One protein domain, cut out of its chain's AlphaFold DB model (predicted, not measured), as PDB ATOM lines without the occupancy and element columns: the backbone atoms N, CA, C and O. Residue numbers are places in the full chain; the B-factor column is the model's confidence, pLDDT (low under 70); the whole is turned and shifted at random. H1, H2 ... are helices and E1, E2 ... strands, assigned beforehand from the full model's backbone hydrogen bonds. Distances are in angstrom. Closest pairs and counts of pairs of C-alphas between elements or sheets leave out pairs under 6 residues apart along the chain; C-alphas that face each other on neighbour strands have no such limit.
ATOM      1  N   ASN A 346      44.940 -22.663  31.399       91.06
ATOM      2  CA  ASN A 346      45.368 -21.847  30.266       91.06
ATOM      3  C   ASN A 346      44.704 -20.470  30.313       91.06
ATOM      4  O   ASN A 346      45.390 -19.467  30.117       91.06
ATOM      5  N   GLU A 347      43.404 -20.419  30.605       89.25
ATOM      6  CA  GLU A 347      42.665 -19.163  30.759       89.25
ATOM      7  C   GLU A 347      43.182 -18.345  31.952       89.25
ATOM      8  O   GLU A 347      43.435 -17.145  31.818       89.25
ATOM      9  N   GLU A 348      43.432 -18.982  33.099       89.94
ATOM     10  CA  GLU A 348      43.973 -18.297  34.281       89.94
ATOM     11  C   GLU A 348      45.385 -17.740  34.041       89.94
ATOM     12  O   GLU A 348      45.657 -16.574  34.331       89.94
ATOM     13  N   PHE A 349      46.295 -18.527  33.454       91.75
ATOM     14  CA  PHE A 349      47.637 -18.035  33.130       91.75
ATOM     15  C   PHE A 349      47.612 -16.928  32.077       91.75
ATOM     16  O   PHE A 349      48.428 -16.002  32.145       91.75
ATOM     17  N   GLN A 350      46.722 -17.023  31.087       92.25
ATOM     18  CA  GLN A 350      46.626 -16.025  30.031       92.25
ATOM     19  C   GLN A 350      46.044 -14.714  30.563       92.25
ATOM     20  O   GLN A 350      46.659 -13.665  30.375       92.25
ATOM     21  N   SER A 351      44.940 -14.773  31.309       89.62
ATOM     22  CA  SER A 351      44.321 -13.595  31.927       89.62
ATOM     23  C   SER A 351      45.275 -12.890  32.895       89.62
ATOM     24  O   SER A 351      45.433 -11.672  32.822       89.62
ATOM     25  N   ALA A 352      46.013 -13.635  33.725       90.00
ATOM     26  CA  ALA A 352      47.016 -13.054  34.614       90.00
ATOM     27  C   ALA A 352      48.164 -12.371  33.849       90.00
ATOM     28  O   ALA A 352      48.678 -11.338  34.281       90.00
ATOM     29  N   LYS A 353      48.580 -12.911  32.696       89.81
ATOM     30  CA  LYS A 353      49.609 -12.283  31.851       89.81
ATOM     31  C   LYS A 353      49.122 -11.005  31.176       89.81
ATOM     32  O   LYS A 353      49.950 -10.113  30.977       89.81
ATOM     33  N   GLU A 354      47.839 -10.947  30.828       92.12
ATOM     34  CA  GLU A 354      47.176  -9.828  30.150       92.12
ATOM     35  C   GLU A 354      46.800  -8.670  31.085       92.12
ATOM     36  O   GLU A 354      46.415  -7.606  30.599       92.12
ATOM     37  N   LEU A 355      46.956  -8.839  32.405       90.81
ATOM     38  CA  LEU A 355      46.740  -7.765  33.371       90.81
ATOM     39  C   LEU A 355      47.575  -6.507  33.050       90.81
ATOM     40  O   LEU A 355      48.695  -6.618  32.527       90.81
ATOM     41  N   PRO A 356      47.063  -5.309  33.404       89.00
ATOM     42  CA  PRO A 356      47.789  -4.056  33.248       89.00
ATOM     43  C   PRO A 356      49.189  -4.093  33.878       89.00
ATOM     44  O   PRO A 356      49.497  -4.886  34.767       89.00
ATOM     45  N   ARG A 357      50.077  -3.228  33.383       91.38
ATOM     46  CA  ARG A 357      51.482  -3.137  33.834       91.38
ATOM     47  C   ARG A 357      52.010  -1.705  33.870       91.38
ATOM     48  O   ARG A 357      53.229  -1.494  33.872       91.38
ATOM     49  N   GLU A 358      51.107  -0.737  33.787       92.88
ATOM     50  CA  GLU A 358      51.454   0.673  33.632       92.88
ATOM     51  C   GLU A 358      51.973   1.220  34.955       92.88
ATOM     52  O   GLU A 358      53.090   1.740  35.009       92.88
ATOM     53  N   THR A 359      51.222   0.991  36.031       89.88
ATOM     54  CA  THR A 359      51.596   1.428  37.373       89.88
ATOM     55  C   THR A 359      52.416   0.367  38.110       89.88
ATOM     56  O   THR A 359      52.440  -0.815  37.753       89.88
ATOM     57  N   VAL A 360      53.124   0.782  39.166       89.06
ATOM     58  CA  VAL A 360      53.807  -0.155  40.075       89.06
ATOM     59  C   VAL A 360      52.791  -1.079  40.748       89.06
ATOM     60  O   VAL A 360      53.053  -2.272  40.874       89.06
ATOM     61  N   GLN A 361      51.620  -0.552  41.105       81.62
ATOM     62  CA  GLN A 361      50.530  -1.309  41.719       81.62
ATOM     63  C   GLN A 361      50.034  -2.425  40.795       81.62
ATOM     64  O   GLN A 361      49.976  -3.579  41.220       81.62
ATOM     65  N   ASP A 362      49.804  -2.121  39.515       86.56
ATOM     66  CA  ASP A 362      49.394  -3.126  38.528       86.56
ATOM     67  C   ASP A 362      50.432  -4.245  38.405       86.56
ATOM     68  O   ASP A 362      50.097  -5.429  38.360       86.56
ATOM     69  N   ARG A 363      51.722  -3.879  38.398       89.25
ATOM     70  CA  ARG A 363      52.818  -4.852  38.335       89.25
ATOM     71  C   ARG A 363      52.852  -5.735  39.575       89.25
ATOM     72  O   ARG A 363      52.998  -6.941  39.431       89.25
ATOM     73  N   VAL A 364      52.699  -5.165  40.770       87.25
ATOM     74  CA  VAL A 364      52.679  -5.929  42.028       87.25
ATOM     75  C   VAL A 364      51.484  -6.880  42.068       87.25
ATOM     76  O   VAL A 364      51.660  -8.060  42.371       87.25
ATOM     77  N   PHE A 365      50.287  -6.407  41.712       84.25
ATOM     78  CA  PHE A 365      49.081  -7.236  41.651       84.25
ATOM     79  C   PHE A 365      49.246  -8.392  40.657       84.25
ATOM     80  O   PHE A 365      49.014  -9.555  40.998       84.25
ATOM     81  N   ARG A 366      49.734  -8.085  39.452       90.12
ATOM     82  CA  ARG A 366      50.027  -9.069  38.411       90.12
ATOM     83  C   ARG A 366      51.044 -10.111  38.875       90.12
ATOM     84  O   ARG A 366      50.794 -11.303  38.726       90.12
ATOM     85  N   GLU A 367      52.172  -9.694  39.448       90.19
ATOM     86  CA  GLU A 367      53.203 -10.622  39.933       90.19
ATOM     87  C   GLU A 367      52.694 -11.490  41.095       90.19
ATOM     88  O   GLU A 367      52.968 -12.691  41.123       90.19
ATOM     89  N   ARG A 368      51.883 -10.942  42.013       87.06
ATOM     90  CA  ARG A 368      51.241 -11.717  43.090       87.06
ATOM     91  C   ARG A 368      50.320 -12.800  42.529       87.06
ATOM     92  O   ARG A 368      50.394 -13.946  42.975       87.06
ATOM     93  N   LEU A 369      49.478 -12.452  41.552       88.31
ATOM     94  CA  LEU A 369      48.566 -13.404  40.918       88.31
ATOM     95  C   LEU A 369      49.337 -14.491  40.160       88.31
ATOM     96  O   LEU A 369      49.078 -15.673  40.362       88.31
ATOM     97  N   ILE A 370      50.321 -14.103  39.344       90.62
ATOM     98  CA  ILE A 370      51.155 -15.039  38.577       90.62
ATOM     99  C   ILE A 370      51.912 -15.992  39.509       90.62
ATOM    100  O   ILE A 370      51.914 -17.198  39.273       90.62
ATOM    101  N   SER A 371      52.528 -15.472  40.574       89.56
ATOM    102  CA  SER A 371      53.262 -16.277  41.557       89.56
ATOM    103  C   SER A 371      52.364 -17.334  42.209       89.56
ATOM    104  O   SER A 371      52.709 -18.517  42.228       89.56
ATOM    105  N   LYS A 372      51.161 -16.935  42.641       88.50
ATOM    106  CA  LYS A 372      50.161 -17.856  43.193       88.50
ATOM    107  C   LYS A 372      49.736 -18.922  42.178       88.50
ATOM    108  O   LYS A 372      49.714 -20.099  42.513       88.50
ATOM    109  N   LEU A 373      49.445 -18.530  40.934       89.88
ATOM    110  CA  LEU A 373      49.066 -19.473  39.875       89.88
ATOM    111  C   LEU A 373      50.162 -20.508  39.605       89.88
ATOM    112  O   LEU A 373      49.864 -21.690  39.453       89.88
ATOM    113  N   PHE A 374      51.431 -20.089  39.578       90.81
ATOM    114  CA  PHE A 374      52.551 -21.018  39.435       90.81
ATOM    115  C   PHE A 374      52.660 -21.983  40.614       90.81
ATOM    116  O   PHE A 374      52.883 -23.173  40.395       90.81
ATOM    117  N   ALA A 375      52.504 -21.493  41.845       88.50
ATOM    118  CA  ALA A 375      52.534 -22.336  43.034       88.50
ATOM    119  C   ALA A 375      51.413 -23.385  43.011       88.50
ATOM    120  O   ALA A 375      51.699 -24.578  43.115       88.50
ATOM    121  N   ASP A 376      50.172 -22.950  42.774       88.56
ATOM    122  CA  ASP A 376      48.998 -23.817  42.668       88.56
ATOM    123  C   ASP A 376      49.157 -24.863  41.550       88.56
ATOM    124  O   ASP A 376      48.847 -26.041  41.740       88.56
ATOM    125  N   TYR A 377      49.638 -24.443  40.372       90.69
ATOM    126  CA  TYR A 377      49.838 -25.335  39.230       90.69
ATOM    127  C   TYR A 377      50.910 -26.383  39.523       90.69
ATOM    128  O   TYR A 377      50.703 -27.566  39.256       90.69
ATOM    129  N   ASN A 378      52.050 -25.969  40.085       90.19
ATOM    130  CA  ASN A 378      53.136 -26.885  40.423       90.19
ATOM    131  C   ASN A 378      52.694 -27.905  41.474       90.19
ATOM    132  O   ASN A 378      53.017 -29.088  41.352       90.19
ATOM    133  N   ASP A 379      51.933 -27.473  42.475       86.38
ATOM    134  CA  ASP A 379      51.365 -28.357  43.484       86.38
ATOM    135  C   ASP A 379      50.383 -29.369  42.862       86.38
ATOM    136  O   ASP A 379      50.547 -30.582  43.030       86.38
ATOM    137  N   ALA A 380      49.433 -28.904  42.044       88.31
ATOM    138  CA  ALA A 380      48.482 -29.766  41.342       88.31
ATOM    139  C   ALA A 380      49.171 -30.759  40.385       88.31
ATOM    140  O   ALA A 380      48.821 -31.941  40.367       88.31
ATOM    141  N   ALA A 381      50.169 -30.305  39.623       89.75
ATOM    142  CA  ALA A 381      50.945 -31.138  38.708       89.75
ATOM    143  C   ALA A 381      51.766 -32.195  39.459       89.75
ATOM    144  O   ALA A 381      51.788 -33.358  39.053       89.75
ATOM    145  N   THR A 382      52.393 -31.823  40.581       89.19
ATOM    146  CA  THR A 382      53.178 -32.746  41.415       89.19
ATOM    147  C   THR A 382      52.280 -33.811  42.043       89.19
ATOM    148  O   THR A 382      52.586 -35.000  41.944       89.19
ATOM    149  N   ARG A 383      51.133 -33.417  42.624       87.06
ATOM    150  CA  ARG A 383      50.128 -34.367  43.138       87.06
ATOM    151  C   ARG A 383      49.658 -35.310  42.033       87.06
ATOM    152  O   ARG A 383      49.664 -36.523  42.225       87.06
ATOM    153  N   GLY A 384      49.325 -34.766  40.861       88.69
ATOM    154  CA  GLY A 384      48.913 -35.550  39.699       88.69
ATOM    155  C   GLY A 384      49.963 -36.581  39.289       88.69
ATOM    156  O   GLY A 384      49.639 -37.757  39.146       88.69
ATOM    157  N   ALA A 385      51.235 -36.188  39.180       90.06
ATOM    158  CA  ALA A 385      52.327 -37.101  38.847       90.06
ATOM    159  C   ALA A 385      52.479 -38.238  39.877       90.06
ATOM    160  O   ALA A 385      52.628 -39.401  39.494       90.06
ATOM    161  N   VAL A 386      52.381 -37.930  41.176       89.50
ATOM    162  CA  VAL A 386      52.437 -38.935  42.253       89.50
ATOM    163  C   VAL A 386      51.246 -39.896  42.185       89.50
ATOM    164  O   VAL A 386      51.436 -41.107  42.303       89.50
ATOM    165  N   MET A 387      50.030 -39.396  41.956       87.94
ATOM    166  CA  MET A 387      48.826 -40.227  41.830       87.94
ATOM    167  C   MET A 387      48.888 -41.154  40.609       87.94
ATOM    168  O   MET A 387      48.517 -42.326  40.703       87.94
ATOM    169  N   VAL A 388      49.412 -40.666  39.478       89.81
ATOM    170  CA  VAL A 388      49.673 -41.499  38.295       89.81
ATOM    171  C   VAL A 388      50.696 -42.589  38.627       89.81
ATOM    172  O   VAL A 388      50.442 -43.761  38.355       89.81
ATOM    173  N   ALA A 389      51.817 -42.242  39.270       89.00
ATOM    174  CA  ALA A 389      52.848 -43.211  39.650       89.00
ATOM    175  C   ALA A 389      52.332 -44.287  40.628       89.00
ATOM    176  O   ALA A 389      52.765 -45.438  40.571       89.00
ATOM    177  N   ARG A 390      51.378 -43.934  41.501       89.31
ATOM    178  CA  ARG A 390      50.686 -44.867  42.411       89.31
ATOM    179  C   ARG A 390      49.600 -45.706  41.729       89.31
ATOM    180  O   ARG A 390      49.105 -46.651  42.339       89.31
ATOM    181  N   GLY A 391      49.241 -45.392  40.485       88.69
ATOM    182  CA  GLY A 391      48.181 -46.073  39.740       88.69
ATOM    183  C   GLY A 391      46.764 -45.685  40.170       88.69
ATOM    184  O   GLY A 391      45.828 -46.433  39.905       88.69
ATOM    185  N   GLU A 392      46.591 -44.539  40.832       88.25
ATOM    186  CA  GLU A 392      45.274 -44.021  41.237       88.25
ATOM    187  C   GLU A 392      44.523 -43.372  40.061       88.25
ATOM    188  O   GLU A 392      43.297 -43.284  40.076       88.25
ATOM    189  N   ILE A 393      45.255 -42.950  39.022       89.06
ATOM    190  CA  ILE A 393      44.709 -42.316  37.818       89.06
ATOM    191  C   ILE A 393      44.881 -43.254  36.630       89.06
ATOM    192  O   ILE A 393      45.992 -43.658  36.288       89.06
ATOM    193  N   ALA A 394      43.765 -43.587  35.983       90.75
ATOM    194  CA  ALA A 394      43.776 -44.399  34.778       90.75
ATOM    195  C   ALA A 394      44.252 -43.577  33.564       90.75
ATOM    196  O   ALA A 394      43.877 -42.407  33.434       90.75
ATOM    197  N   PRO A 395      45.039 -44.172  32.653       92.81
ATOM    198  CA  PRO A 395      45.414 -43.509  31.412       92.81
ATOM    199  C   PRO A 395      44.192 -43.337  30.508       92.81
ATOM    200  O   PRO A 395      43.302 -44.189  30.473       92.81
ATOM    201  N   LEU A 396      44.173 -42.262  29.721       91.25
ATOM    202  CA  LEU A 396      43.125 -42.009  28.726       91.25
ATOM    203  C   LEU A 396      43.212 -42.998  27.559       91.25
ATOM    204  O   LEU A 396      42.204 -43.355  26.952       91.25
ATOM    205  N   ASN A 397      44.424 -43.450  27.254       91.56
ATOM    206  CA  ASN A 397      44.762 -44.388  26.191       91.56
ATOM    207  C   ASN A 397      45.369 -45.683  26.776       91.56
ATOM    208  O   ASN A 397      46.543 -45.977  26.557       91.56
ATOM    209  N   PRO A 398      44.587 -46.506  27.504       90.31
ATOM    210  CA  PRO A 398      45.098 -47.693  28.200       90.31
ATOM    211  C   PRO A 398      45.651 -48.782  27.271       90.31
ATOM    212  O   PRO A 398      46.341 -49.687  27.730       90.31
ATOM    213  N   THR A 399      45.332 -48.728  25.977       91.50
ATOM    214  CA  THR A 399      45.790 -49.690  24.968       91.50
ATOM    215  C   THR A 399      47.213 -49.429  24.480       91.50
ATOM    216  O   THR A 399      47.806 -50.307  23.858       91.50
ATOM    217  N   GLU A 400      47.744 -48.231  24.724       91.12
ATOM    218  CA  GLU A 400      49.093 -47.840  24.322       91.12
ATOM    219  C   GLU A 400      50.153 -48.383  25.292       91.12
ATOM    220  O   GLU A 400      49.868 -48.740  26.443       91.12
ATOM    221  N   CYS A 401      51.405 -48.430  24.824       87.06
ATOM    222  CA  CYS A 401      52.548 -48.754  25.679       87.06
ATOM    223  C   CYS A 401      52.660 -47.738  26.827       87.06
ATOM    224  O   CYS A 401      52.320 -46.573  26.646       87.06
ATOM    225  N   LYS A 402      53.181 -48.162  27.986       84.38
ATOM    226  CA  LYS A 402      53.299 -47.322  29.191       84.38
ATOM    227  C   LYS A 402      53.979 -45.975  28.930       84.38
ATOM    228  O   LYS A 402      53.493 -44.965  29.418       84.38
ATOM    229  N   ASP A 403      55.012 -45.953  28.095       85.81
ATOM    230  CA  ASP A 403      55.771 -44.734  27.770       85.81
ATOM    231  C   ASP A 403      54.972 -43.737  26.904       85.81
ATOM    232  O   ASP A 403      55.323 -42.565  26.798       85.81
ATOM    233  N   ALA A 404      53.891 -44.201  26.272       87.19
ATOM    234  CA  ALA A 404      52.978 -43.404  25.454       87.19
ATOM    235  C   ALA A 404      51.631 -43.146  26.153       87.19
ATOM    236  O   ALA A 404      50.721 -42.568  25.550       87.19
ATOM    237  N   GLN A 405      51.468 -43.583  27.407       91.31
ATOM    238  CA  GLN A 405      50.238 -43.361  28.159       91.31
ATOM    239  C   GLN A 405      50.120 -41.899  28.591       91.31
ATOM    240  O   GLN A 405      51.048 -41.300  29.131       91.31
ATOM    241  N   ILE A 406      48.938 -41.340  28.351       93.25
ATOM    242  CA  ILE A 406      48.553 -39.974  28.678       93.25
ATOM    243  C   ILE A 406      47.573 -40.038  29.839       93.25
ATOM    244  O   ILE A 406      46.585 -40.775  29.798       93.25
ATOM    245  N   PHE A 407      47.816 -39.217  30.850       92.19
ATOM    246  CA  PHE A 407      46.968 -39.101  32.028       92.19
ATOM    247  C   PHE A 407      46.436 -37.675  32.135       92.19
ATOM    248  O   PHE A 407      47.079 -36.734  31.670       92.19
ATOM    249  N   VAL A 408      45.264 -37.510  32.747       90.56
ATOM    250  CA  VAL A 408      44.690 -36.190  33.032       90.56
ATOM    251  C   VAL A 408      44.323 -36.117  34.502       90.56
ATOM    252  O   VAL A 408      43.599 -36.972  35.011       90.56
ATOM    253  N   TYR A 409      44.809 -35.078  35.170       88.00
ATOM    254  CA  TYR A 409      44.473 -34.758  36.552       88.00
ATOM    255  C   TYR A 409      44.260 -33.257  36.690       88.00
ATOM    256  O   TYR A 409      45.129 -32.491  36.290       88.00
ATOM    257  N   ASN A 410      43.124 -32.833  37.250       86.31
ATOM    258  CA  ASN A 410      42.799 -31.416  37.454       86.31
ATOM    259  C   ASN A 410      43.035 -30.546  36.195       86.31
ATOM    260  O   ASN A 410      43.645 -29.482  36.270       86.31
ATOM    261  N   ASN A 411      42.626 -31.057  35.027       88.12
ATOM    262  CA  ASN A 411      42.839 -30.461  33.697       88.12
ATOM    263  C   ASN A 411      44.313 -30.253  33.287       88.12
ATOM    264  O   ASN A 411      44.606 -29.470  32.386       88.12
ATOM    265  N   ILE A 412      45.242 -30.994  33.896       90.50
ATOM    266  CA  ILE A 412      46.659 -31.057  33.526       90.50
ATOM    267  C   ILE A 412      46.926 -32.391  32.824       90.50
ATOM    268  O   ILE A 412      46.635 -33.457  33.371       90.50
ATOM    269  N   PHE A 413      47.499 -32.335  31.619       91.56
ATOM    270  CA  PHE A 413      47.973 -33.519  30.901       91.56
ATOM    271  C   PHE A 413      49.350 -33.941  31.422       91.56
ATOM    272  O   PHE A 413      50.279 -33.135  31.470       91.56
ATOM    273  N   LEU A 414      49.484 -35.215  31.779       90.94
ATOM    274  CA  LEU A 414      50.696 -35.798  32.347       90.94
ATOM    275  C   LEU A 414      51.197 -36.939  31.455       90.94
ATOM    276  O   LEU A 414      50.423 -37.788  31.010       90.94
ATOM    277  N   LEU A 415      52.511 -36.952  31.236       88.31
ATOM    278  CA  LEU A 415      53.258 -37.986  30.525       88.31
ATOM    279  C   LEU A 415      54.402 -38.432  31.438       88.31
ATOM    280  O   LEU A 415      55.236 -37.609  31.816       88.31
ATOM    281  N   LEU A 416      54.451 -39.714  31.793       79.50
ATOM    282  CA  LEU A 416      55.571 -40.267  32.551       79.50
ATOM    283  C   LEU A 416      56.591 -40.844  31.573       79.50
ATOM    284  O   LEU A 416      56.374 -41.901  30.990       79.50
TER     285      LEU A 416
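AT A GLANCE: This is residues 346 to 416 of the 418 residues of the protein "Clustered mitochondria protein" of Fusarium sp. AF-4 (UniProt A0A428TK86). One long helix, H2, makes the long axis of a rod; the short helix H1 folds back beside its first half, and a small hairpin of two strands, E1 and E2, packs on the same side of H2 nearer its other end. H1 and the strand hairpin stay apart, and the long link of residues 390 to 405 folds back from the end of H2 to the hairpin. The printed part has 71 residues, with two named helices and then two named strands, in the order H1, H2, E1, E2; the sheet, order E1 - E2, is antiparallel and the class is mostly helix. The whole is only just loose, close to extended, with a radius of gyration of the C-alphas of 16.5 A and spans of 52 by 18 by 15 A.

IN THESE COORDINATES: H1 is residues 346 to 354, 12.2 A long, and begins with C-alpha 346 at (45.368, -21.847, 30.266). H2 is residues 360 to 389, 43.1 A long, from C-alpha 360 at (53.807, -0.155, 40.075). E1 is residues 406 to 409, 10.3 A long. E2 is residues 412 to 415, 10.0 A long, and ends with C-alpha 415 at (53.258, -37.986, 30.525).

HOW THE PARTS SIT: H1 and H2 form a helical hairpin and touch, H2 with its residues 366 to 373 alone; their closest C-alphas, those of Ala 352 and Ile 370, are 6.1 A apart. They run opposite ways at a shallow tilt of 20 degrees. The closest C-alphas of H2 and E1 are those of Gly 384 and Tyr 409, 5.5 A apart; those of H2 and E2 are Ala 381 and Ile 412, 6.7 A apart. E1 and E2 form an antiparallel hairpin, 147 degrees between directions, with N 407 and O 414 at 3.0 A and N 412 and O 409 at 2.8 A, within hydrogen-bond range. H1 is apart from E1 and from E2. In H1 and H2 every O i to N i+4 pair is within hydrogen-bond range.

THE WHOLE: The two C-alphas farthest apart, those of Thr 359 and Thr 399, are 52.9 A apart. The printed part has no cut. The links H1 to H2 and E1 to E2 are tight, and the link H2 to E1, 16 residues, is long. The mean pLDDT of the printed part is 89.2, and no printed residue is under 70.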